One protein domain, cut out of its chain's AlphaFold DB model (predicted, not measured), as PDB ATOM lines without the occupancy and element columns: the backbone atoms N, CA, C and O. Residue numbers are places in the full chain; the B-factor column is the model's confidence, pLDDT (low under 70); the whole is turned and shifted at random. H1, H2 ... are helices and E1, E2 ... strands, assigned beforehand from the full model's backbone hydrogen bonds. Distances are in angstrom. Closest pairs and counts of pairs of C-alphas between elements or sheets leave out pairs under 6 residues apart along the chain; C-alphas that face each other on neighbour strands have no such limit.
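This is residues 59 to 105 of the 105 residues of the protein "ATPase_AAA_core domain-containing protein" of marine sediment metagenome (UniProt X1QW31). A two-strand hairpin, E1 and E2, has one helix, H1, packed on it, and a long tail, residues 84 to 105, swings away in a wide arc, with residues 98 to 105 sticking out free. The 47 printed residues run E1, E2, H1, mixed in class, with under half in named elements. The antiparallel sheet has the order E1, E2. The whole is only just loose, close to compact, with a radius of gyration of the C-alphas of 11.8 A and spans of 31 by 27 by 15 A.

E1, residues 59 to 63, and E2, residues 66 to 71, form a hairpin with a tight link; N 61 and O 69 are within hydrogen-bond range at 2.8 A. After another tight link comes H1, residues 73 to 83. Its closest C-alphas to E1 are those of Pro 73 and Thr 59, 5.3 A; to E2, those of Val 76 and Lys 69, 6.4 A. Every O i to N i+4 pair in H1 is within hydrogen-bond range.

E1 begins at C-alpha 59 (103.757, 117.667, 93.374) and is 13.2 A long; E2 is 14.8 A. H1 measures 15.1 A, ending at C-alpha 83 (112.863, 104.367, 92.841).

The C-alphas farthest apart, of Pro 88 and Lys 105, are 33.4 A apart. The printed part has no cut. Residues 85 to 105 have pLDDT under 70.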
ATOM      1  N   THR A  59     102.420 117.743  92.790       97.44
ATOM      2  CA  THR A  59     103.757 117.667  93.374       97.44
ATOM      3  C   THR A  59     104.784 117.409  92.279       97.44
ATOM      4  O   THR A  59     104.532 116.647  91.342       97.44
ATOM      5  N   SER A  60     105.956 118.024  92.423       96.69
ATOM      6  CA  SER A  60     107.134 117.763  91.598       96.69
ATOM      7  C   SER A  60     108.280 117.338  92.515       96.69
ATOM      8  O   SER A  60     108.639 118.063  93.439       96.69
ATOM      9  N   LEU A  61     108.851 116.160  92.275       94.31
ATOM     10  CA  LEU A  61     110.058 115.696  92.950       94.31
ATOM     11  C   LEU A  61     111.269 116.279  92.234       94.31
ATOM     12  O   LEU A  61     111.466 116.039  91.040       94.31
ATOM     13  N   MET A  62     112.086 117.014  92.977       91.75
ATOM     14  CA  MET A  62     113.337 117.569  92.488       91.75
ATOM     15  C   MET A  62     114.518 116.796  93.071       91.75
ATOM     16  O   MET A  62     114.583 116.557  94.273       91.75
ATOM     17  N   CYS A  63     115.475 116.444  92.221       87.06
ATOM     18  CA  CYS A  63     116.771 115.933  92.630       87.06
ATOM     19  C   CYS A  63     117.848 116.704  91.875       87.06
ATOM     20  O   CYS A  63     117.855 116.748  90.646       87.06
ATOM     21  N   SER A  64     118.754 117.329  92.626       85.56
ATOM     22  CA  SER A  64     119.928 118.018  92.084       85.56
ATOM     23  C   SER A  64     119.619 119.033  90.973       85.56
ATOM     24  O   SER A  64     120.274 119.084  89.933       85.56
ATOM     25  N   GLY A  65     118.580 119.837  91.195       87.31
ATOM     26  CA  GLY A  65     118.143 120.878  90.264       87.31
ATOM     27  C   GLY A  65     117.317 120.379  89.076       87.31
ATOM     28  O   GLY A  65     116.914 121.196  88.250       87.31
ATOM     29  N   ILE A  66     117.031 119.076  88.979       87.44
ATOM     30  CA  ILE A  66     116.166 118.512  87.937       87.44
ATOM     31  C   ILE A  66     114.882 117.969  88.547       87.44
ATOM     32  O   ILE A  66     114.896 117.288  89.571       87.44
ATOM     33  N   ILE A  67     113.763 118.241  87.880       92.00
ATOM     34  CA  ILE A  67     112.487 117.610  88.194       92.00
ATOM     35  C   ILE A  67     112.491 116.190  87.624       92.00
ATOM     36  O   ILE A  67     112.497 115.998  86.409       92.00
ATOM     37  N   VAL A  68     112.499 115.197  88.507       91.75
ATOM     38  CA  VAL A  68     112.589 113.775  88.139       91.75
ATOM     39  C   VAL A  68     111.214 113.121  87.978       91.75
ATOM     40  O   VAL A  68     111.065 112.164  87.219       91.75
ATOM     41  N   LYS A  69     110.194 113.637  88.673       93.12
ATOM     42  CA  LYS A  69     108.805 113.171  88.575       93.12
ATOM     43  C   LYS A  69     107.855 114.316  88.898       93.12
ATOM     44  O   LYS A  69     108.085 115.049  89.849       93.12
ATOM     45  N   GLU A  70     106.757 114.406  88.156       96.44
ATOM     46  CA  GLU A  70     105.622 115.286  88.453       96.44
ATOM     47  C   GLU A  70     104.333 114.468  88.442       96.44
ATOM     48  O   GLU A  70     104.228 113.499  87.678       96.44
ATOM     49  N   GLY A  71     103.366 114.821  89.281       96.62
ATOM     50  CA  GLY A  71     102.082 114.127  89.346       96.62
ATOM     51  C   GLY A  71     101.264 114.509  90.570       96.62
ATOM     52  O   GLY A  71     101.453 115.581  91.149       96.62
ATOM     53  N   THR A  72     100.352 113.625  90.962       97.38
ATOM     54  CA  THR A  72      99.679 113.735  92.262       97.38
ATOM     55  C   THR A  72     100.677 113.458  93.396       97.38
ATOM     56  O   THR A  72     101.674 112.762  93.165       97.38
ATOM     57  N   PRO A  73     100.432 113.952  94.622       96.31
ATOM     58  CA  PRO A  73     101.292 113.640  95.763       96.31
ATOM     59  C   PRO A  73     101.507 112.134  95.955       96.31
ATOM     60  O   PRO A  73     102.636 111.702  96.153       96.31
ATOM     61  N   GLU A  74     100.455 111.328  95.783       95.62
ATOM     62  CA  GLU A  74     100.519 109.866  95.893       95.62
ATOM     63  C   GLU A  74     101.449 109.235  94.844       95.62
ATOM     64  O   GLU A  74     102.318 108.427  95.177       95.62
ATOM     65  N   GLU A  75     101.322 109.622  93.570       94.94
ATOM     66  CA  GLU A  75     102.192 109.112  92.505       94.94
ATOM     67  C   GLU A  75     103.661 109.471  92.737       94.94
ATOM     68  O   GLU A  75     104.558 108.675  92.443       94.94
ATOM     69  N   VAL A  76     103.912 110.694  93.212       94.94
ATOM     70  CA  VAL A  76     105.264 111.186  93.478       94.94
ATOM     71  C   VAL A  76     105.855 110.509  94.712       94.94
ATOM     72  O   VAL A  76     106.986 110.031  94.639       94.94
ATOM     73  N   GLY A  77     105.095 110.398  95.802       93.19
ATOM     74  CA  GLY A  77     105.508 109.705  97.025       93.19
ATOM     75  C   GLY A  77     105.806 108.228  96.771       93.19
ATOM     76  O   GLY A  77     106.852 107.716  97.177       93.19
ATOM     77  N   LYS A  78     104.963 107.551  95.980       93.06
ATOM     78  CA  LYS A  78     105.220 106.178  95.527       93.06
ATOM     79  C   LYS A  78     106.512 106.072  94.717       93.06
ATOM     80  O   LYS A  78     107.341 105.208  94.998       93.06
ATOM     81  N   TYR A  79     106.717 106.962  93.740       91.75
ATOM     82  CA  TYR A  79     107.955 106.994  92.956       91.75
ATOM     83  C   TYR A  79     109.184 107.194  93.851       91.75
ATOM     84  O   TYR A  79     110.190 106.505  93.670       91.75
ATOM     85  N   PHE A  80     109.102 108.108  94.821       89.88
ATOM     86  CA  PHE A  80     110.178 108.371  95.770       89.88
ATOM     87  C   PHE A  80     110.544 107.106  96.561       89.88
ATOM     88  O   PHE A  80     111.706 106.706  96.565       89.88
ATOM     89  N   LYS A  81     109.551 106.409  97.126       89.06
ATOM     90  CA  LYS A  81     109.748 105.182  97.919       89.06
ATOM     91  C   LYS A  81     110.307 104.012  97.105       89.06
ATOM     92  O   LYS A  81     111.155 103.274  97.597       89.06
ATOM     93  N   GLU A  82     109.835 103.826  95.873       88.62
ATOM     94  CA  GLU A  82     110.203 102.667  95.046       88.62
ATOM     95  C   GLU A  82     111.507 102.860  94.264       88.62
ATOM     96  O   GLU A  82     112.231 101.896  94.020       88.62
ATOM     97  N   LYS A  83     111.790 104.089  93.814       83.31
ATOM     98  CA  LYS A  83     112.863 104.367  92.841       83.31
ATOM     99  C   LYS A  83     113.910 105.356  93.336       83.31
ATOM    100  O   LYS A  83     115.006 105.382  92.784       83.31
ATOM    101  N   CYS A  84     113.594 106.154  94.353       74.81
ATOM    102  CA  CYS A  84     114.470 107.190  94.894       74.81
ATOM    103  C   CYS A  84     115.023 106.769  96.271       74.81
ATOM    104  O   CYS A  84     114.881 107.470  97.266       74.81
ATOM    105  N   ILE A  85     115.648 105.591  96.317       65.69
ATOM    106  CA  ILE A  85     116.371 105.044  97.481       65.69
ATOM    107  C   ILE A  85     117.826 105.556  97.496       65.69
ATOM    108  O   ILE A  85     118.296 106.010  96.448       65.69
ATOM    109  N   PRO A  86     118.550 105.519  98.642       63.03
ATOM    110  CA  PRO A  86     119.852 106.160  98.766       63.03
ATOM    111  C   PRO A  86     120.785 105.666  97.670       63.03
ATOM    112  O   PRO A  86     121.116 104.483  97.587       63.03
ATOM    113  N   CYS A  87     121.154 106.586  96.785       60.28
ATOM    114  CA  CYS A  87     121.933 106.256  95.615       60.28
ATOM    115  C   CYS A  87     123.362 105.909  96.066       60.28
ATOM    116  O   CYS A  87     124.028 106.771  96.643       60.28
ATOM    117  N   PRO A  88     123.877 104.692  95.799       57.09
ATOM    118  CA  PRO A  88     125.237 104.320  96.192       57.09
ATOM    119  C   PRO A  88     126.315 105.081  95.402       57.09
ATOM    120  O   PRO A  88     127.495 104.998  95.724       57.09
ATOM    121  N   THR A  89     125.927 105.829  94.366       52.53
ATOM    122  CA  THR A  89     126.828 106.603  93.512       52.53
ATOM    123  C   THR A  89     126.072 107.805  92.948       52.53
ATOM    124  O   THR A  89     125.326 107.615  92.001       52.53
ATOM    125  N   HIS A  90     126.216 109.003  93.527       51.91
ATOM    126  CA  HIS A  90     126.235 110.314  92.838       51.91
ATOM    127  C   HIS A  90     125.977 111.467  93.827       51.91
ATOM    128  O   HIS A  90     124.838 111.775  94.170       51.91
ATOM    129  N   PHE A  91     127.041 112.194  94.176       49.56
ATOM    130  CA  PHE A  91     126.976 113.652  94.082       49.56
ATOM    131  C   PHE A  91     126.726 113.961  92.592       49.56
ATOM    132  O   PHE A  91     127.546 113.617  91.745       49.56
ATOM    133  N   TYR A  92     125.555 114.495  92.252       44.53
ATOM    134  CA  TYR A  92     125.195 114.948  90.898       44.53
ATOM    135  C   TYR A  92     126.259 115.953  90.375       44.53
ATOM    136  O   TYR A  92     126.763 116.739  91.182       44.53
ATOM    137  N   PRO A  93     126.627 115.941  89.070       48.69
ATOM    138  CA  PRO A  93     125.661 116.169  88.005       48.69
ATOM    139  C   PRO A  93     125.466 115.059  86.970       48.69
ATOM    140  O   PRO A  93     126.400 114.675  86.276       48.69
ATOM    141  N   ALA A  94     124.221 114.588  86.801       48.12
ATOM    142  CA  ALA A  94     123.844 113.694  85.705       48.12
ATOM    143  C   ALA A  94     123.602 114.486  84.414       48.12
ATOM    144  O   ALA A  94     122.517 114.987  84.131       48.12
ATOM    145  N   GLU A  95     124.613 114.529  83.556       47.53
ATOM    146  CA  GLU A  95     124.478 115.082  82.204       47.53
ATOM    147  C   GLU A  95     123.590 114.228  81.274       47.53
ATOM    148  O   GLU A  95     123.280 114.650  80.161       47.53
ATOM    149  N   LYS A  96     123.136 113.043  81.708       45.22
ATOM    150  CA  LYS A  96     122.541 112.028  80.822       45.22
ATOM    151  C   LYS A  96     121.024 112.093  80.602       45.22
ATOM    152  O   LYS A  96     120.542 111.386  79.726       45.22
ATOM    153  N   ASP A  97     120.274 112.964  81.281       49.66
ATOM    154  CA  ASP A  97     118.807 113.040  81.092       49.66
ATOM    155  C   ASP A  97     118.327 114.178  80.170       49.66
ATOM    156  O   ASP A  97     117.132 114.300  79.891       49.66
ATOM    157  N   LYS A  98     119.241 114.979  79.599       44.91
ATOM    158  CA  LYS A  98     118.877 116.035  78.631       44.91
ATOM    159  C   LYS A  98     118.278 115.496  77.324       44.91
ATOM    160  O   LYS A  98     117.639 116.263  76.603       44.91
ATOM    161  N   GLU A  99     118.446 114.211  77.013       44.38
ATOM    162  CA  GLU A  99     117.899 113.615  75.787       44.38
ATOM    163  C   GLU A  99     116.415 113.240  75.906       44.38
ATOM    164  O   GLU A  99     115.686 113.375  74.928       44.38
ATOM    165  N   LYS A 100     115.902 112.899  77.098       44.12
ATOM    166  CA  LYS A 100     114.490 112.485  77.245       44.12
ATOM    167  C   LYS A 100     113.483 113.634  77.332       44.12
ATOM    168  O   LYS A 100     112.294 113.414  77.124       44.12
ATOM    169  N   ILE A 101     113.929 114.863  77.600       49.12
ATOM    170  CA  ILE A 101     113.036 116.038  77.672       49.12
ATOM    171  C   ILE A 101     112.789 116.651  76.275       49.12
ATOM    172  O   ILE A 101     111.850 117.425  76.097       49.12
ATOM    173  N   LYS A 102     113.563 116.277  75.243       38.16
ATOM    174  CA  LYS A 102     113.403 116.818  73.879       38.16
ATOM    175  C   LYS A 102     112.303 116.163  73.033       38.16
ATOM    176  O   LYS A 102     111.949 116.740  72.014       38.16
ATOM    177  N   GLU A 103     111.718 115.039  73.450       38.06
ATOM    178  CA  GLU A 103     110.685 114.326  72.665       38.06
ATOM    179  C   GLU A 103     109.229 114.672  73.048       38.06
ATOM    180  O   GLU A 103     108.291 114.049  72.557       38.06
ATOM    181  N   LYS A 104     109.004 115.679  73.903       41.03
ATOM    182  CA  LYS A 104     107.654 116.194  74.227       41.03
ATOM    183  C   LYS A 104     107.448 117.668  73.847       41.03
ATOM    184  O   LYS A 104     106.741 118.390  74.551       41.03
ATOM    185  N   LYS A 105     108.056 118.120  72.748       35.72
ATOM    186  CA  LYS A 105     107.701 119.384  72.088       35.72
ATOM    187  C   LYS A 105     107.215 119.135  70.673       35.72
ATOM    188  O   LYS A 105     107.884 118.345  69.977       35.72
TER     189      LYS A 105